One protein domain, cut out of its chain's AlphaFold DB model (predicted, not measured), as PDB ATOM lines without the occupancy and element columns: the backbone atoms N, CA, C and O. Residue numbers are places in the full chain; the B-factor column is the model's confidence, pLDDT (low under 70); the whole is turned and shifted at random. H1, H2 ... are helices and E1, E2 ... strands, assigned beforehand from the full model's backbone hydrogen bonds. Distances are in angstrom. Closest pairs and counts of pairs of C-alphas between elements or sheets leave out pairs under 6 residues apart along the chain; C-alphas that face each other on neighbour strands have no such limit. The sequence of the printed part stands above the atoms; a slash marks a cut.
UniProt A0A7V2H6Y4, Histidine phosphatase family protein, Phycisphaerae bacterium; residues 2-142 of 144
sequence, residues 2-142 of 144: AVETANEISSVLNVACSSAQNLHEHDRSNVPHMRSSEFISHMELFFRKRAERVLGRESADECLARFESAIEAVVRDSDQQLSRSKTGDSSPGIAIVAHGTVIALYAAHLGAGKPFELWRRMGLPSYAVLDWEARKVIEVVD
ATOM      1  N   ALA A   2      39.431  52.482   9.229       92.50
ATOM      2  CA  ALA A   2      39.076  51.164   9.791       92.50
ATOM      3  C   ALA A   2      40.194  50.116   9.618       92.50
ATOM      4  O   ALA A   2      40.558  49.448  10.577       92.50
ATOM      5  N   VAL A   3      40.798  50.049   8.426       94.00
ATOM      6  CA  VAL A   3      41.938  49.156   8.144       94.00
ATOM      7  C   VAL A   3      43.161  49.491   9.001       94.00
ATOM      8  O   VAL A   3      43.779  48.590   9.549       94.00
ATOM      9  N   GLU A   4      43.496  50.774   9.164       94.25
ATOM     10  CA  GLU A   4      44.618  51.198  10.018       94.25
ATOM     11  C   GLU A   4      44.371  50.790  11.474       94.25
ATOM     12  O   GLU A   4      45.228  50.166  12.083       94.25
ATOM     13  N   THR A   5      43.170  51.044  12.005       94.31
ATOM     14  CA  THR A   5      42.785  50.611  13.356       94.31
ATOM     15  C   THR A   5      42.874  49.091  13.515       94.31
ATOM     16  O   THR A   5      43.396  48.621  14.522       94.31
ATOM     17  N   ALA A   6      42.408  48.316  12.531       95.25
ATOM     18  CA  ALA A   6      42.511  46.858  12.560       95.25
ATOM     19  C   ALA A   6      43.970  46.383  12.558       95.25
ATOM     20  O   ALA A   6      44.321  45.495  13.332       95.25
ATOM     21  N   ASN A   7      44.827  47.010  11.748       95.56
ATOM     22  CA  ASN A   7      46.249  46.684  11.686       95.56
ATOM     23  C   ASN A   7      46.948  46.944  13.027       95.56
ATOM     24  O   ASN A   7      47.636  46.051  13.516       95.56
ATOM     25  N   GLU A   8      46.711  48.099  13.657       95.81
ATOM     26  CA  GLU A   8      47.280  48.426  14.974       95.81
ATOM     27  C   GLU A   8      46.844  47.416  16.046       95.81
ATOM     28  O   GLU A   8      47.678  46.849  16.752       95.81
ATOM     29  N   ILE A   9      45.541  47.111  16.121       93.81
ATOM     30  CA  ILE A   9      45.006  46.116  17.065       93.81
ATOM     31  C   ILE A   9      45.639  44.744  16.813       93.81
ATOM     32  O   ILE A   9      46.101  44.090  17.747       93.81
ATOM     33  N   SER A  10      45.685  44.309  15.553       94.62
ATOM     34  CA  SER A  10      46.210  42.991  15.192       94.62
ATOM     35  C   SER A  10      47.700  42.847  15.490       94.62
ATOM     36  O   SER A  10      48.127  41.790  15.950       94.62
ATOM     37  N   SER A  11      48.475  43.923  15.312       94.88
ATOM     38  CA  SER A  11      49.897  43.955  15.639       94.88
ATOM     39  C   SER A  11      50.122  43.856  17.143       94.88
ATOM     40  O   SER A  11      51.009  43.124  17.574       94.88
ATOM     41  N   VAL A  12      49.331  44.573  17.949       95.38
ATOM     42  CA  VAL A  12      49.465  44.551  19.414       95.38
ATOM     43  C   VAL A  12      49.064  43.191  19.982       95.38
ATOM     44  O   VAL A  12      49.718  42.684  20.890       95.38
ATOM     45  N   LEU A  13      48.004  42.589  19.443       91.88
ATOM     46  CA  LEU A  13      47.475  41.306  19.912       91.88
ATOM     47  C   LEU A  13      48.143  40.088  19.259       91.88
ATOM     48  O   LEU A  13      47.875  38.963  19.674       91.88
ATOM     49  N   ASN A  14      49.005  40.299  18.260       91.19
ATOM     50  CA  ASN A  14      49.644  39.248  17.469       91.19
ATOM     51  C   ASN A  14      48.628  38.245  16.879       91.19
ATOM     52  O   ASN A  14      48.780  37.027  16.999       91.19
ATOM     53  N   VAL A  15      47.567  38.771  16.260       89.69
ATOM     54  CA  VAL A  15      46.506  37.984  15.607       89.69
ATOM     55  C   VAL A  15      46.449  38.272  14.110       89.69
ATOM     56  O   VAL A  15      46.859  39.335  13.650       89.69
ATOM     57  N   ALA A  16      45.921  37.326  13.333       89.44
ATOM     58  CA  ALA A  16      45.695  37.538  11.908       89.44
ATOM     59  C   ALA A  16      44.651  38.648  11.670       89.44
ATOM     60  O   ALA A  16      43.637  38.720  12.362       89.44
ATOM     61  N   CYS A  17      44.891  39.483  10.658       92.19
ATOM     62  CA  CYS A  17      43.980  40.533  10.207       92.19
ATOM     63  C   CYS A  17      43.704  40.360   8.713       92.19
ATOM     64  O   CYS A  17      44.619  40.128   7.921       92.19
ATOM     65  N   SER A  18      42.439  40.486   8.326       93.50
ATOM     66  CA  SER A  18      42.002  40.480   6.934       93.50
ATOM     67  C   SER A  18      40.868  41.483   6.736       93.50
ATOM     68  O   SER A  18      40.191  41.891   7.680       93.50
ATOM     69  N   SER A  19      40.671  41.920   5.494       94.69
ATOM     70  CA  SER A  19      39.522  42.739   5.123       94.69
ATOM     71  C   SER A  19      38.340  41.856   4.727       94.69
ATOM     72  O   SER A  19      38.509  40.791   4.134       94.69
ATOM     73  N   ALA A  20      37.130  42.334   5.009       95.06
ATOM     74  CA  ALA A  20      35.895  41.717   4.545       95.06
ATOM     75  C   ALA A  20      35.038  42.737   3.791       95.06
ATOM     76  O   ALA A  20      35.049  43.938   4.082       95.06
ATOM     77  N   GLN A  21      34.298  42.253   2.795       95.75
ATOM     78  CA  GLN A  21      33.376  43.090   2.034       95.75
ATOM     79  C   GLN A  21      32.178  43.497   2.898       95.75
ATOM     80  O   GLN A  21      31.854  42.847   3.886       95.75
ATOM     81  N   ASN A  22      31.497  44.576   2.506       97.62
ATOM     82  CA  ASN A  22      30.225  45.001   3.102       97.62
ATOM     83  C   ASN A  22      30.254  45.429   4.586       97.62
ATOM     84  O   ASN A  22      29.205  45.779   5.118       97.62
ATOM     85  N   LEU A  23      31.434  45.550   5.207       97.75
ATOM     86  CA  LEU A  23      31.627  46.176   6.530       97.75
ATOM     87  C   LEU A  23      31.720  47.715   6.492       97.75
ATOM     88  O   LEU A  23      31.967  48.352   7.517       97.75
ATOM     89  N   HIS A  24      31.566  48.322   5.312       97.25
ATOM     90  CA  HIS A  24      31.684  49.768   5.130       97.25
ATOM     91  C   HIS A  24      30.556  50.534   5.836       97.25
ATOM     92  O   HIS A  24      29.470  50.002   6.077       97.25
ATOM     93  N   GLU A  25      30.833  51.804   6.137       97.12
ATOM     94  CA  GLU A  25      29.874  52.749   6.716       97.12
ATOM     95  C   GLU A  25      28.598  52.871   5.871       97.12
ATOM     96  O   GLU A  25      28.599  52.558   4.686       97.12
ATOM     97  N   HIS A  26      27.519  53.377   6.469       97.12
ATOM     98  CA  HIS A  26      26.338  53.842   5.733       97.12
ATOM     99  C   HIS A  26      26.716  54.701   4.508       97.12
ATOM    100  O   HIS A  26      27.416  55.717   4.647       97.12
ATOM    101  N   ASP A  27      26.254  54.299   3.316       96.56
ATOM    102  CA  ASP A  27      26.605  54.974   2.065       96.56
ATOM    103  C   ASP A  27      25.900  56.328   1.944       96.56
ATOM    104  O   ASP A  27      24.705  56.432   1.662       96.56
ATOM    105  N   ARG A  28      26.692  57.388   2.117       95.69
ATOM    106  CA  ARG A  28      26.284  58.790   1.961       95.69
ATOM    107  C   ARG A  28      27.062  59.504   0.861       95.69
ATOM    108  O   ARG A  28      27.192  60.722   0.893       95.69
ATOM    109  N   SER A  29      27.583  58.765  -0.114       94.62
ATOM    110  CA  SER A  29      28.386  59.311  -1.218       94.62
ATOM    111  C   SER A  29      27.642  60.335  -2.087       94.62
ATOM    112  O   SER A  29      28.271  61.179  -2.718       94.62
ATOM    113  N   ASN A  30      26.306  60.279  -2.125       95.38
ATOM    114  CA  ASN A  30      25.440  61.221  -2.842       95.38
ATOM    115  C   ASN A  30      24.982  62.420  -1.997       95.38
ATOM    116  O   ASN A  30      24.206  63.239  -2.488       95.38
ATOM    117  N   VAL A  31      25.389  62.506  -0.731       94.50
ATOM    118  CA  VAL A  31      24.925  63.546   0.188       94.50
ATOM    119  C   VAL A  31      25.883  64.738   0.124       94.50
ATOM    120  O   VAL A  31      27.075  64.563   0.382       94.50
ATOM    121  N   PRO A  32      25.404  65.955  -0.193       93.44
ATOM    122  CA  PRO A  32      26.250  67.141  -0.174       93.44
ATOM    123  C   PRO A  32      26.687  67.490   1.253       93.44
ATOM    124  O   PRO A  32      26.064  67.092   2.241       93.44
ATOM    125  N   HIS A  33      27.741  68.298   1.371       93.88
ATOM    126  CA  HIS A  33      28.118  68.873   2.658       93.88
ATOM    127  C   HIS A  33      26.959  69.686   3.248       93.88
ATOM    128  O   HIS A  33      26.327  70.483   2.557       93.88
ATOM    129  N   MET A  34      26.711  69.501   4.542       95.50
ATOM    130  CA  MET A  34      25.656  70.183   5.289       95.50
ATOM    131  C   MET A  34      26.170  70.629   6.654       95.50
ATOM    132  O   MET A  34      27.237  70.196   7.103       95.50
ATOM    133  N   ARG A  35      25.411  71.491   7.337       96.81
ATOM    134  CA  ARG A  35      25.768  71.922   8.693       96.81
ATOM    135  C   ARG A  35      25.650  70.748   9.661       96.81
ATOM    136  O   ARG A  35      24.784  69.888   9.510       96.81
ATOM    137  N   SER A  36      26.472  70.733  10.708       95.50
ATOM    138  CA  SER A  36      26.481  69.632  11.683       95.50
ATOM    139  C   SER A  36      25.116  69.395  12.332       95.50
ATOM    140  O   SER A  36      24.736  68.248  12.539       95.50
ATOM    141  N   SER A  37      24.354  70.455  12.618       96.69
ATOM    142  CA  SER A  37      22.998  70.338  13.166       96.69
ATOM    143  C   SER A  37      22.031  69.669  12.190       96.69
ATOM    144  O   SER A  37      21.275  68.793  12.591       96.69
ATOM    145  N   GLU A  38      22.086  70.033  10.907       96.94
ATOM    146  CA  GLU A  38      21.254  69.427   9.861       96.94
ATOM    147  C   GLU A  38      21.602  67.952   9.694       96.94
ATOM    148  O   GLU A  38      20.709  67.111   9.631       96.94
ATOM    149  N   PHE A  39      22.894  67.626   9.699       96.50
ATOM    150  CA  PHE A  39      23.367  66.250   9.628       96.50
ATOM    151  C   PHE A  39      22.853  65.402  10.787       96.50
ATOM    152  O   PHE A  39      22.337  64.311  10.564       96.50
ATOM    153  N   ILE A  40      22.940  65.913  12.018       97.19
ATOM    154  CA  ILE A  40      22.446  65.207  13.204       97.19
ATOM    155  C   ILE A  40      20.933  64.959  13.097       97.19
ATOM    156  O   ILE A  40      20.500  63.838  13.353       97.19
ATOM    157  N   SER A  41      20.149  65.945  12.648       97.50
ATOM    158  CA  SER A  41      18.707  65.770  12.429       97.50
ATOM    159  C   SER A  41      18.400  64.720  11.355       97.50
ATOM    160  O   SER A  41      17.504  63.897  11.538       97.50
ATOM    161  N   HIS A  42      19.149  64.693  10.248       97.50
ATOM    162  CA  HIS A  42      18.972  63.666   9.214       97.50
ATOM    163  C   HIS A  42      19.380  62.276   9.704       97.50
ATOM    164  O   HIS A  42      18.722  61.302   9.353       97.50
ATOM    165  N   MET A  43      20.421  62.169  10.536       97.88
ATOM    166  CA  MET A  43      20.795  60.907  11.178       97.88
ATOM    167  C   MET A  43      19.680  60.401  12.096       97.88
ATOM    168  O   MET A  43      19.311  59.233  12.015       97.88
ATOM    169  N   GLU A  44      19.093  61.267  12.925       98.06
ATOM    170  CA  GLU A  44      17.950  60.898  13.768       98.06
ATOM    171  C   GLU A  44      16.762  60.409  12.927       98.06
ATOM    172  O   GLU A  44      16.167  59.368  13.220       98.06
ATOM    173  N   LEU A  45      16.444  61.121  11.840       98.06
ATOM    174  CA  LEU A  45      15.403  60.711  10.901       98.06
ATOM    175  C   LEU A  45      15.725  59.373  10.225       98.06
ATOM    176  O   LEU A  45      14.835  58.533  10.150       98.06
ATOM    177  N   PHE A  46      16.967  59.148   9.796       98.50
ATOM    178  CA  PHE A  46      17.435  57.890   9.205       98.50
ATOM    179  C   PHE A  46      17.210  56.705  10.151       98.50
ATOM    180  O   PHE A  46      16.620  55.700   9.758       98.50
ATOM    181  N   PHE A  47      17.577  56.847  11.427       98.00
ATOM    182  CA  PHE A  47      17.342  55.810  12.432       98.00
ATOM    183  C   PHE A  47      15.855  55.584  12.738       98.00
ATOM    184  O   PHE A  47      15.451  54.465  13.057       98.00
ATOM    185  N   ARG A  48      15.033  56.636  12.663       97.75
ATOM    186  CA  ARG A  48      13.598  56.578  12.973       97.75
ATOM    187  C   ARG A  48      12.753  56.048  11.811       97.75
ATOM    188  O   ARG A  48      11.758  55.367  12.042       97.75
ATOM    189  N   LYS A  49      13.116  56.373  10.572       97.88
ATOM    190  CA  LYS A  49      12.394  56.033   9.337       97.88
ATOM    191  C   LYS A  49      13.122  54.928   8.582       97.88
ATOM    192  O   LYS A  49      13.588  55.119   7.467       97.88
ATOM    193  N   ARG A  50      13.226  53.763   9.223       97.19
ATOM    194  CA  ARG A  50      14.188  52.721   8.847       97.19
ATOM    195  C   ARG A  50      14.075  52.186   7.415       97.19
ATOM    196  O   ARG A  50      15.101  51.879   6.819       97.19
ATOM    197  N   ALA A  51      12.862  52.133   6.868       98.25
ATOM    198  CA  ALA A  51      12.602  51.679   5.503       98.25
ATOM    199  C   ALA A  51      12.793  52.782   4.441       98.25
ATOM    200  O   ALA A  51      12.825  52.494   3.247       98.25
ATOM    201  N   GLU A  52      12.909  54.048   4.850       98.19
ATOM    202  CA  GLU A  52      13.036  55.192   3.948       98.19
ATOM    203  C   GLU A  52      14.521  55.539   3.732       98.19
ATOM    204  O   GLU A  52      15.326  55.547   4.666       98.19
ATOM    205  N   ARG A  53      14.903  55.888   2.498       97.62
ATOM    206  CA  ARG A  53      16.246  56.414   2.187       97.62
ATOM    207  C   ARG A  53      16.322  57.903   2.532       97.62
ATOM    208  O   ARG A  53      16.309  58.759   1.655       97.62
ATOM    209  N   VAL A  54      16.343  58.198   3.831       96.56
ATOM    210  CA  VAL A  54      16.340  59.571   4.377       96.56
ATOM    211  C   VAL A  54      17.630  60.327   4.065       96.56
ATOM    212  O   VAL A  54      17.611  61.514   3.753       96.56
ATOM    213  N   LEU A  55      18.761  59.646   4.208       95.75
ATOM    214  CA  LEU A  55      20.094  60.205   4.060       95.75
ATOM    215  C   LEU A  55      20.921  59.165   3.318       95.75
ATOM    216  O   LEU A  55      20.977  58.022   3.756       95.75
ATOM    217  N   GLY A  56      21.571  59.540   2.224       96.25
ATOM    218  CA  GLY A  56      22.433  58.613   1.497       96.25
ATOM    219  C   GLY A  56      21.729  57.775   0.432       96.25
ATOM    220  O   GLY A  56      20.719  58.181  -0.149       96.25
ATOM    221  N   ARG A  57      22.324  56.619   0.136       97.69
ATOM    222  CA  ARG A  57      21.862  55.655  -0.875       97.69
ATOM    223  C   ARG A  57      21.185  54.425  -0.279       97.69
ATOM    224  O   ARG A  57      20.546  53.687  -1.021       97.69
ATOM    225  N   GLU A  58      21.300  54.240   1.029       97.56
ATOM    226  CA  GLU A  58      20.740  53.110   1.766       97.56
ATOM    227  C   GLU A  58      19.737  53.603   2.810       97.56
ATOM    228  O   GLU A  58      19.948  54.638   3.453       97.56
ATOM    229  N   SER A  59      18.661  52.844   2.999       98.44
ATOM    230  CA  SER A  59      17.820  52.944   4.190       98.44
ATOM    231  C   SER A  59      18.534  52.303   5.389       98.44
ATOM    232  O   SER A  59      19.541  51.604   5.231       98.44
ATOM    233  N   ALA A  60      18.041  52.528   6.608       98.44
ATOM    234  CA  ALA A  60      18.636  51.893   7.784       98.44
ATOM    235  C   ALA A  60      18.470  50.368   7.753       98.44
ATOM    236  O   ALA A  60      19.361  49.653   8.205       98.44
ATOM    237  N   ASP A  61      17.364  49.872   7.188       98.50
ATOM    238  CA  ASP A  61      17.120  48.436   7.035       98.50
ATOM    239  C   ASP A  61      18.038  47.800   5.986       98.50
ATOM    240  O   ASP A  61      18.587  46.730   6.232       98.50
ATOM    241  N   GLU A  62      18.276  48.474   4.855       98.62
ATOM    242  CA  GLU A  62      19.237  48.018   3.838       98.62
ATOM    243  C   GLU A  62      20.660  47.967   4.408       98.62
ATOM    244  O   GLU A  62      21.373  46.975   4.243       98.62
ATOM    245  N   CYS A  63      21.047  49.018   5.134       98.38
ATOM    246  CA  CYS A  63      22.349  49.123   5.782       98.38
ATOM    247  C   CYS A  63      22.545  48.027   6.846       98.38
ATOM    248  O   CYS A  63      23.583  47.363   6.867       98.38
ATOM    249  N   LEU A  64      21.531  47.797   7.690       98.56
ATOM    250  CA  LEU A  64      21.544  46.743   8.705       98.56
ATOM    251  C   LEU A  64      21.648  45.354   8.069       98.56
ATOM    252  O   LEU A  64      22.542  44.601   8.439       98.56
ATOM    253  N   ALA A  65      20.790  45.032   7.096       98.56
ATOM    254  CA  ALA A  65      20.771  43.716   6.458       98.56
ATOM    255  C   ALA A  65      22.104  43.395   5.762       98.56
ATOM    256  O   ALA A  65      22.623  42.279   5.871       98.56
ATOM    257  N   ARG A  66      22.695  44.391   5.085       98.56
ATOM    258  CA  ARG A  66      24.028  44.273   4.486       98.56
ATOM    259  C   ARG A  66      25.089  43.977   5.542       98.56
ATOM    260  O   ARG A  66      25.912  43.083   5.347       98.56
ATOM    261  N   PHE A  67      25.106  44.760   6.616       98.62
ATOM    262  CA  PHE A  67      26.133  44.658   7.644       98.62
ATOM    263  C   PHE A  67      26.014  43.358   8.447       98.62
ATOM    264  O   PHE A  67      27.019  42.693   8.680       98.62
ATOM    265  N   GLU A  68      24.796  42.943   8.789       98.31
ATOM    266  CA  GLU A  68      24.519  41.658   9.435       98.31
ATOM    267  C   GLU A  68      25.005  40.485   8.577       98.31
ATOM    268  O   GLU A  68      25.780  39.657   9.052       98.31
ATOM    269  N   SER A  69      24.658  40.474   7.285       98.31
ATOM    270  CA  SER A  69      25.127  39.444   6.347       98.31
ATOM    271  C   SER A  69      26.659  39.391   6.259       98.31
ATOM    272  O   SER A  69      27.246  38.317   6.113       98.31
ATOM    273  N   ALA A  70      27.328  40.548   6.349       98.25
ATOM    274  CA  ALA A  70      28.784  40.632   6.351       98.25
ATOM    275  C   ALA A  70      29.397  40.052   7.637       98.25
ATOM    276  O   ALA A  70      30.366  39.300   7.555       98.25
ATOM    277  N   ILE A  71      28.820  40.348   8.807       97.12
ATOM    278  CA  ILE A  71      29.257  39.769  10.087       97.12
ATOM    279  C   ILE A  71      29.099  38.248  10.061       97.12
ATOM    280  O   ILE A  71      30.037  37.531  10.397       97.12
ATOM    281  N   GLU A  72      27.952  37.741   9.608       96.25
ATOM    282  CA  GLU A  72      27.711  36.299   9.513       96.25
ATOM    283  C   GLU A  72      28.702  35.595   8.587       96.25
ATOM    284  O   GLU A  72      29.155  34.488   8.884       96.25
ATOM    285  N   ALA A  73      29.077  36.241   7.480       96.06
ATOM    286  CA  ALA A  73      30.117  35.728   6.601       96.06
ATOM    287  C   ALA A  73      31.485  35.675   7.295       96.06
ATOM    288  O   ALA A  73      32.134  34.633   7.253       96.06
ATOM    289  N   VAL A  74      31.883  36.749   7.986       94.94
ATOM    290  CA  VAL A  74      33.155  36.803   8.727       94.94
ATOM    291  C   VAL A  74      33.222  35.719   9.801       94.94
ATOM    292  O   VAL A  74      34.242  35.036   9.908       94.94
ATOM    293  N   VAL A  75      32.152  35.529  10.576       92.06
ATOM    294  CA  VAL A  75      32.120  34.504  11.630       92.06
ATOM    295  C   VAL A  75      32.215  33.104  11.031       92.06
ATOM    296  O   VAL A  75      33.070  32.322  11.441       92.06
ATOM    297  N   ARG A  76      31.420  32.806   9.997       90.81
ATOM    298  CA  ARG A  76      31.456  31.506   9.313       90.81
ATOM    299  C   ARG A  76      32.833  31.195   8.721       90.81
ATOM    300  O   ARG A  76      33.296  30.058   8.815       90.81
ATOM    301  N   ASP A  77      33.477  32.174   8.094       88.81
ATOM    302  CA  ASP A  77      34.793  31.990   7.479       88.81
ATOM    303  C   ASP A  77      35.881  31.808   8.554       88.81
ATOM    304  O   ASP A  77      36.781  30.979   8.394       88.81
ATOM    305  N   SER A  78      35.751  32.505   9.687       84.69
ATOM    306  CA  SER A  78      36.635  32.352  10.850       84.69
ATOM    307  C   SER A  78      36.490  30.973  11.497       84.69
ATOM    308  O   SER A  78      37.497  30.313  11.750       84.69
ATOM    309  N   ASP A  79      35.265  30.474  11.682       78.88
ATOM    310  CA  ASP A  79      35.004  29.132  12.220       78.88
ATOM    311  C   ASP A  79      35.645  28.035  11.360       78.88
ATOM    312  O   ASP A  79      36.215  27.071  11.882       78.88
ATOM    313  N   GLN A  80      35.620  28.184  10.031       69.38
ATOM    314  CA  GLN A  80      36.291  27.258   9.114       69.38
ATOM    315  C   GLN A  80      37.819  27.284   9.252       69.38
ATOM    316  O   GLN A  80      38.470  26.252   9.083       69.38
ATOM    317  N   GLN A  81      38.413  28.441   9.546       68.12
ATOM    318  CA  GLN A  81      39.856  28.559   9.780       68.12
ATOM    319  C   GLN A  81      40.256  27.995  11.149       68.12
ATOM    320  O   GLN A  81      41.268  27.299  11.275       68.12
ATOM    321  N   LEU A  82      39.432  28.242  12.166       68.00
ATOM    322  CA  LEU A  82      39.686  27.841  13.545       68.00
ATOM    323  C   LEU A  82      39.485  26.339  13.758       68.00
ATOM    324  O   LEU A  82      40.303  25.695  14.408       68.00
ATOM    325  N   SER A  83      38.442  25.752  13.164       60.75
ATOM    326  CA  SER A  83      38.174  24.304  13.205       60.75
ATOM    327  C   SER A  83      39.291  23.464  12.576       60.75
ATOM    328  O   SER A  83      39.527  22.343  13.017       60.75
ATOM    329  N   ARG A  84      40.039  24.022  11.614       56.50
ATOM    330  CA  ARG A  84      41.245  23.401  11.033       56.50
ATOM    331  C   ARG A  84      42.482  23.482  11.937       56.50
ATOM    332  O   ARG A  84      43.470  22.816  11.647       56.50
ATOM    333  N   SER A  85      42.423  24.271  13.009       56.28
ATOM    334  CA  SER A  85      43.561  24.605  13.878       56.28
ATOM    335  C   SER A  85      43.379  24.157  15.341       56.28
ATOM    336  O   SER A  85      44.213  24.482  16.183       56.28
ATOM    337  N   LYS A  86      42.296  23.437  15.690       52.19
ATOM    338  CA  LYS A  86      41.954  23.143  17.096       52.19
ATOM    339  C   LYS A  86      42.881  22.113  17.762       52.19
ATOM    340  O   LYS A  86      42.682  20.907  17.647       52.19
ATOM    341  N   THR A  87      43.788  22.627  18.591       49.12
ATOM    342  CA  THR A  87      44.279  22.004  19.832       49.12
ATOM    343  C   THR A  87      44.087  23.011  20.979       49.12
ATOM    344  O   THR A  87      44.893  23.929  21.105       49.12
ATOM    345  N   GLY A  88      43.033  22.893  21.800       53.41
ATOM    346  CA  GLY A  88      42.888  23.688  23.037       53.41
ATOM    347  C   GLY A  88      41.506  24.309  23.302       53.41
ATOM    348  O   GLY A  88      40.747  24.596  22.381       53.41
ATOM    349  N   ASP A  89      41.206  24.494  24.590       52.06
ATOM    350  CA  ASP A  89      39.874  24.485  25.222       52.06
ATOM    351  C   ASP A  89      39.169  25.857  25.341       52.06
ATOM    352  O   ASP A  89      38.499  26.158  26.325       52.06
ATOM    353  N   SER A  90      39.320  26.748  24.360       57.28
ATOM    354  CA  SER A  90      38.540  27.997  24.284       57.28
ATOM    355  C   SER A  90      38.499  28.499  22.843       57.28
ATOM    356  O   SER A  90      39.547  28.665  22.224       57.28
ATOM    357  N   SER A  91      37.307  28.738  22.288       59.44
ATOM    358  CA  SER A  91      37.181  29.394  20.979       59.44
ATOM    359  C   SER A  91      37.577  30.873  21.129       59.44
ATOM    360  O   SER A  91      36.901  31.581  21.878       59.44
ATOM    361  N   PRO A  92      38.649  31.370  20.480       69.25
ATOM    362  CA  PRO A  92      38.983  32.790  20.536       69.25
ATOM    363  C   PRO A  92      37.865  33.636  19.914       69.25
ATOM    364  O   PRO A  92      37.278  33.264  18.899       69.25
ATOM    365  N   GLY A  93      37.571  34.778  20.540       84.38
ATOM    366  CA  GLY A  93      36.604  35.744  20.024       84.38
ATOM    367  C   GLY A  93      37.083  36.407  18.729       84.38
ATOM    368  O   GLY A  93      38.281  36.505  18.469       84.38
ATOM    369  N   ILE A  94      36.135  36.892  17.928       91.88
ATOM    370  CA  ILE A  94      36.403  37.600  16.671       91.88
ATOM    371  C   ILE A  94      36.234  39.100  16.907       91.88
ATOM    372  O   ILE A  94      35.190  39.544  17.386       91.88
ATOM    373  N   ALA A  95      37.242  39.891  16.535       94.44
ATOM    374  CA  ALA A  95      37.154  41.348  16.531       94.44
ATOM    375  C   ALA A  95      36.840  41.855  15.115       94.44
ATOM    376  O   ALA A  95      37.577  41.574  14.172       94.44
ATOM    377  N   ILE A  96      35.764  42.633  14.971       96.50
ATOM    378  CA  ILE A  96      35.368  43.258  13.702       96.50
ATOM    379  C   ILE A  96      35.498  44.774  13.841       96.50
ATOM    380  O   ILE A  96      34.818  45.395  14.658       96.50
ATOM    381  N   VAL A  97      36.358  45.383  13.024       97.25
ATOM    382  CA  VAL A  97      36.569  46.837  13.011       97.25
ATOM    383  C   VAL A  97      35.753  47.464  11.884       97.25
ATOM    384  O   VAL A  97      35.977  47.180  10.709       97.25
ATOM    385  N   ALA A  98      34.811  48.335  12.245       96.94
ATOM    386  CA  ALA A  98      33.882  48.959  11.304       96.94
ATOM    387  C   ALA A  98      33.641  50.445  11.638       96.94
ATOM    388  O   ALA A  98      34.572  51.182  11.972       96.94
ATOM    389  N   HIS A  99      32.400  50.915  11.491       96.75
ATOM    390  CA  HIS A  99      32.046  52.328  11.576       96.75
ATOM    391  C   HIS A  99      30.857  52.572  12.511       96.75
ATOM    392  O   HIS A  99      30.025  51.694  12.725       96.75
ATOM    393  N   GLY A 100      30.773  53.780  13.070       95.94
ATOM    394  CA  GLY A 100      29.834  54.086  14.150       95.94
ATOM    395  C   GLY A 100      28.363  53.899  13.776       95.94
ATOM    396  O   GLY A 100      27.593  53.439  14.611       95.94
ATOM    397  N   THR A 101      27.955  54.207  12.538       97.12
ATOM    398  CA  THR A 101      26.537  54.069  12.148       97.12
ATOM    399  C   THR A 101      26.134  52.603  12.067       97.12
ATOM    400  O   THR A 101      25.144  52.209  12.676       97.12
ATOM    401  N   VAL A 102      26.925  51.786  11.365       98.00
ATOM    402  CA  VAL A 102      26.646  50.349  11.214       98.00
ATOM    403  C   VAL A 102      26.759  49.587  12.536       98.00
ATOM    404  O   VAL A 102      25.905  48.751  12.824       98.00
ATOM    405  N   ILE A 103      27.733  49.932  13.390       97.69
ATOM    406  CA  ILE A 103      27.864  49.334  14.727       97.69
ATOM    407  C   ILE A 103      26.659  49.703  15.599       97.69
ATOM    408  O   ILE A 103      26.065  48.819  16.211       97.69
ATOM    409  N   ALA A 104      26.256  50.978  15.631       97.81
ATOM    410  CA  ALA A 104      25.106  51.410  16.421       97.81
ATOM    411  C   ALA A 104      23.788  50.786  15.931       97.81
ATOM    412  O   ALA A 104      22.964  50.394  16.758       97.81
ATOM    413  N   LEU A 105      23.594  50.655  14.609       97.81
ATOM    414  CA  LEU A 105      22.444  49.950  14.029       97.81
ATOM    415  C   LEU A 105      22.394  48.493  14.486       97.81
ATOM    416  O   LEU A 105      21.360  48.042  14.974       97.81
ATOM    417  N   TYR A 106      23.506  47.773  14.342       98.38
ATOM    418  CA  TYR A 106      23.561  46.355  14.674       98.38
ATOM    419  C   TYR A 106      23.428  46.112  16.179       98.38
ATOM    420  O   TYR A 106      22.615  45.299  16.604       98.38
ATOM    421  N   ALA A 107      24.132  46.885  17.009       97.94
ATOM    422  CA  ALA A 107      24.009  46.795  18.461       97.94
ATOM    423  C   ALA A 107      22.573  47.085  18.937       97.94
ATOM    424  O   ALA A 107      22.051  46.379  19.797       97.94
ATOM    425  N   ALA A 108      21.905  48.088  18.357       97.69
ATOM    426  CA  ALA A 108      20.501  48.368  18.654       97.69
ATOM    427  C   ALA A 108      19.574  47.233  18.208       97.69
ATOM    428  O   ALA A 108      18.639  46.893  18.932       97.69
ATOM    429  N   HIS A 109      19.834  46.636  17.041       97.69
ATOM    430  CA  HIS A 109      19.092  45.474  16.556       97.69
ATOM    431  C   HIS A 109      19.181  44.292  17.533       97.69
ATOM    432  O   HIS A 109      18.174  43.638  17.784       97.69
ATOM    433  N   LEU A 110      20.344  44.104  18.164       97.69
ATOM    434  CA  LEU A 110      20.588  43.106  19.211       97.69
ATOM    435  C   LEU A 110      20.164  43.558  20.627       97.69
ATOM    436  O   LEU A 110      20.511  42.913  21.617       97.69
ATOM    437  N   GLY A 111      19.431  44.669  20.752       94.94
ATOM    438  CA  GLY A 111      18.804  45.095  22.006       94.94
ATOM    439  C   GLY A 111      19.606  46.063  22.886       94.94
ATOM    440  O   GLY A 111      19.184  46.321  24.010       94.94
ATOM    441  N   ALA A 112      20.704  46.666  22.409       96.00
ATOM    442  CA  ALA A 112      21.513  47.614  23.203       96.00
ATOM    443  C   ALA A 112      20.870  49.000  23.446       96.00
ATOM    444  O   ALA A 112      21.529  49.908  23.960       96.00
ATOM    445  N   GLY A 113      19.606  49.191  23.056       95.75
ATOM    446  CA  GLY A 113      18.859  50.440  23.215       95.75
ATOM    447  C   GLY A 113      18.521  51.113  21.887       95.75
ATOM    448  O   GLY A 113      18.405  50.460  20.849       95.75
ATOM    449  N   LYS A 114      18.316  52.436  21.910       97.25
ATOM    450  CA  LYS A 114      17.935  53.184  20.703       97.25
ATOM    451  C   LYS A 114      19.164  53.477  19.834       97.25
ATOM    452  O   LYS A 114      20.158  53.994  20.345       97.25
ATOM    453  N   PRO A 115      19.093  53.248  18.513       97.06
ATOM    454  CA  PRO A 115      20.261  53.335  17.639       97.06
ATOM    455  C   PRO A 115      20.827  54.756  17.516       97.06
ATOM    456  O   PRO A 115      22.042  54.924  17.482       97.06
ATOM    457  N   PHE A 116      19.982  55.794  17.525       98.00
ATOM    458  CA  PHE A 116      20.465  57.178  17.500       98.00
ATOM    459  C   PHE A 116      21.183  57.573  18.799       98.00
ATOM    460  O   PHE A 116      22.225  58.218  18.750       98.00
ATOM    461  N   GLU A 117      20.666  57.156  19.959       97.56
ATOM    462  CA  GLU A 117      21.298  57.412  21.261       97.56
ATOM    463  C   GLU A 117      22.653  56.691  21.358       97.56
ATOM    464  O   GLU A 117      23.644  57.305  21.752       97.56
ATOM    465  N   LEU A 118      22.715  55.427  20.915       97.12
ATOM    466  CA  LEU A 118      23.958  54.660  20.771       97.12
ATOM    467  C   LEU A 118      24.962  55.383  19.867       97.12
ATOM    468  O   LEU A 118      26.079  55.672  20.285       97.12
ATOM    469  N   TRP A 119      24.546  55.756  18.659       97.44
ATOM    470  CA  TRP A 119      25.398  56.464  17.705       97.44
ATOM    471  C   TRP A 119      25.938  57.794  18.252       97.44
ATOM    472  O   TRP A 119      27.076  58.162  17.975       97.44
ATOM    473  N   ARG A 120      25.141  58.518  19.050       96.38
ATOM    474  CA  ARG A 120      25.546  59.793  19.663       96.38
ATOM    475  C   ARG A 120      26.588  59.629  20.767       96.38
ATOM    476  O   ARG A 120      27.409  60.533  20.924       96.38
ATOM    477  N   ARG A 121      26.524  58.545  21.547       95.12
ATOM    478  CA  ARG A 121      27.430  58.322  22.687       95.12
ATOM    479  C   ARG A 121      28.721  57.597  22.313       95.12
ATOM    480  O   ARG A 121      29.738  57.861  22.944       95.12
ATOM    481  N   MET A 122      28.704  56.759  21.273       93.12
ATOM    482  CA  MET A 122      29.889  56.040  20.792       93.12
ATOM    483  C   MET A 122      30.913  57.006  20.170       93.12
ATOM    484  O   MET A 122      30.779  57.449  19.027       93.12
ATOM    485  N   GLY A 123      31.931  57.361  20.957       89.56
ATOM    486  CA  GLY A 123      33.073  58.166  20.537       89.56
ATOM    487  C   GLY A 123      34.112  57.355  19.761       89.56
ATOM    488  O   GLY A 123      33.929  56.181  19.477       89.56
ATOM    489  N   LEU A 124      35.232  57.979  19.396       87.19
ATOM    490  CA  LEU A 124      36.351  57.263  18.779       87.19
ATOM    491  C   LEU A 124      37.565  57.285  19.722       87.19
ATOM    492  O   LEU A 124      37.974  58.389  20.088       87.19
ATOM    493  N   PRO A 125      38.155  56.121  20.063       89.75
ATOM    494  CA  PRO A 125      37.667  54.758  19.788       89.75
ATOM    495  C   PRO A 125      36.550  54.314  20.762       89.75
ATOM    496  O   PRO A 125      36.510  54.740  21.911       89.75
ATOM    497  N   SER A 126      35.664  53.430  20.296       94.75
ATOM    498  CA  SER A 126      34.585  52.776  21.065       94.75
ATOM    499  C   SER A 126      34.370  51.360  20.529       94.75
ATOM    500  O   SER A 126      34.645  51.131  19.347       94.75
ATOM    501  N   TYR A 127      33.821  50.442  21.326       96.44
ATOM    502  CA  TYR A 127      33.481  49.089  20.864       96.44
ATOM    503  C   TYR A 127      32.234  48.524  21.552       96.44
ATOM    504  O   TYR A 127      31.779  49.039  22.571       96.44
ATOM    505  N   ALA A 128      31.681  47.455  20.979       96.56
ATOM    506  CA  ALA A 128      30.622  46.658  21.583       96.56
ATOM    507  C   ALA A 128      31.051  45.188  21.634       96.56
ATOM    508  O   ALA A 128      31.664  44.690  20.688       96.56
ATOM    509  N   VAL A 129      30.725  44.508  22.730       96.00
ATOM    510  CA  VAL A 129      30.968  43.074  22.919       96.00
ATOM    511  C   VAL A 129      29.655  42.340  22.721       96.00
ATOM    512  O   VAL A 129      28.639  42.703  23.317       96.00
ATOM    513  N   LEU A 130      29.677  41.309  21.881       95.31
ATOM    514  CA  LEU A 130      28.500  40.534  21.513       95.31
ATOM    515  C   LEU A 130      28.635  39.097  22.004       95.31
ATOM    516  O   LEU A 130      29.682  38.474  21.845       95.31
ATOM    517  N   ASP A 131      27.541  38.568  22.537       92.88
ATOM    518  CA  ASP A 131      27.345  37.132  22.669       92.88
ATOM    519  C   ASP A 131      26.817  36.622  21.326       92.88
ATOM    520  O   ASP A 131      25.688  36.945  20.934       92.88
ATOM    521  N   TRP A 132      27.650  35.886  20.590       90.62
ATOM    522  CA  TRP A 132      27.289  35.418  19.254       90.62
ATOM    523  C   TRP A 132      26.176  34.367  19.280       90.62
ATOM    524  O   TRP A 132      25.284  34.403  18.431       90.62
ATOM    525  N   GLU A 133      26.196  33.465  20.264       90.31
ATOM    526  CA  GLU A 133      25.201  32.397  20.385       90.31
ATOM    527  C   GLU A 133      23.861  32.954  20.860       90.31
ATOM    528  O   GLU A 133      22.820  32.661  20.273       90.31
ATOM    529  N   ALA A 134      23.876  33.818  21.879       93.19
ATOM    530  CA  ALA A 134      22.655  34.430  22.396       93.19
ATOM    531  C   ALA A 134      22.157  35.622  21.557       93.19
ATOM    532  O   ALA A 134      21.104  36.174  21.879       93.19
ATOM    533  N   ARG A 135      22.908  36.042  20.523       93.94
ATOM    534  CA  ARG A 135      22.619  37.198  19.649       93.94
ATOM    535  C   ARG A 135      22.196  38.435  20.450       93.94
ATOM    536  O   ARG A 135      21.162  39.049  20.196       93.94
ATOM    537  N   LYS A 136      23.017  38.804  21.433       96.25
ATOM    538  CA  LYS A 136      22.783  39.962  22.308       96.25
ATOM    539  C   LYS A 136      24.060  40.756  22.526       96.25
ATOM    540  O   LYS A 136      25.165  40.214  22.486       96.25
ATOM    541  N   VAL A 137      23.901  42.038  22.825       96.88
ATOM    542  CA  VAL A 137      25.015  42.872  23.285       96.88
ATOM    543  C   VAL A 137      25.274  42.604  24.766       96.88
ATOM    544  O   VAL A 137      24.356  42.670  25.580       96.88
ATOM    545  N   ILE A 138      26.523  42.291  25.105       96.38
ATOM    546  CA  ILE A 138      26.993  42.114  26.486       96.38
ATOM    547  C   ILE A 138      27.433  43.462  27.057       96.38
ATOM    548  O   ILE A 138      27.107  43.797  28.192       96.38
ATOM    549  N   GLU A 139      28.167  44.239  26.263       95.75
ATOM    550  CA  GLU A 139      28.794  45.480  26.703       95.75
ATOM    551  C   GLU A 139      28.881  46.481  25.549       95.75
ATOM    552  O   GLU A 139      29.078  46.099  24.394       95.75
ATOM    553  N   VAL A 140      28.767  47.772  25.868       96.12
ATOM    554  CA  VAL A 140      29.127  48.874  24.970       96.12
ATOM    555  C   VAL A 140      30.069  49.801  25.729       96.12
ATOM    556  O   VAL A 140      29.689  50.343  26.767       96.12
ATOM    557  N   VAL A 141      31.275  49.991  25.198       96.00
ATOM    558  CA  VAL A 141      32.275  50.920  25.728       96.00
ATOM    559  C   VAL A 141      32.286  52.166  24.859       96.00
ATOM    560  O   VAL A 141      32.758  52.147  23.722       96.00
ATOM    561  N   ASP A 142      31.753  53.256  25.410       90.94
ATOM    562  CA  ASP A 142      31.486  54.498  24.678       90.94
ATOM    563  C   ASP A 142      32.766  55.280  24.317       90.94
ATOM    564  O   ASP A 142      32.764  56.044  23.347       90.94
TER     565      ASP A 142
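This is residues 2 to 142 of the 144 residues of the protein "Histidine phosphatase family protein" of Phycisphaerae bacterium (UniProt A0A7V2H6Y4). The short helix H4 forms the core, with the first part of the long helix H3 crossing it on one side and a two-stranded hairpin, E1 and E2, on the other. H5 packs on H4, H2 packs on H5 towards one end of an elongated whole, and H1 lies at the side, linked to H2 by a long stretch with no named element. Residues 33 to 38 and the loop of residues 84 to 90 stick out at opposite ends. The printed part has 141 residues with five named helices and then two antiparallel strands, in the order H1, H2, H3, H4, H5, E1, E2, and its class is mostly helix. It is compact, with a radius of gyration of the C-alphas of 16.2 A, and spans 53 by 30 by 25 A.

H1, residues 2 to 13, touches no helix and is apart from both strands. H2, residues 36 to 48, is close to but not clearly touching H3, residues 60 to 83; their closest C-alphas, of Phe 47 and Ala 60, are 6.2 A apart. Residues 60 to 68 of H3 touch H4, residues 100 to 109, about perpendicular at 86 degrees; the closest C-alphas, of Leu 64 and Leu 105, are 6.3 A apart. H4 touches H5, residues 115 to 121, at a steep tilt of 50 degrees, opposite ways; the closest C-alphas, of Ala 108 and Pro 115, are 5.1 A apart. Residues 43 to 47 of H2 touch H5, opposite ways at 36 degrees, only just steep; the closest C-alphas, of Glu 44 and Phe 116, are 5.8 A apart. The helix packing is mostly crossed, with none of these three touching pairs at a shallow tilt. E1, residues 127 to 131, and E2, residues 136 to 141, form an antiparallel hairpin; N 129 and O 139 are 2.8 A apart and N 141 and O 127 are 2.8 A apart, both within hydrogen-bond range. The closest C-alphas of H4 and E2, those of Ala 107 and Val 137, are 6.3 A apart. In H1, H2, H3, H4 and H5 every O i to N i+4 pair is within hydrogen-bond range.

H1 begins at C-alpha 2, (39.076, 51.164, 9.791), and is 16.4 A long. H2 is 18.4 A long. H3 is 34.2 A long, from C-alpha 60 at (18.636, 51.893, 7.784). H4 is 14.0 A long, H5 10.1 A and E1 13.6 A. E2 is 14.9 A long and ends at C-alpha 141, (32.275, 50.920, 25.728).

The C-alphas farthest apart, of Arg 35 and Thr 87, are 54.4 A apart. The links H1 to H2, H2 to H3 and H3 to H4 are long, and the printed part has no cut. Mean pLDDT of the printed part is 92.1, and residues 80 to 92 are under 70.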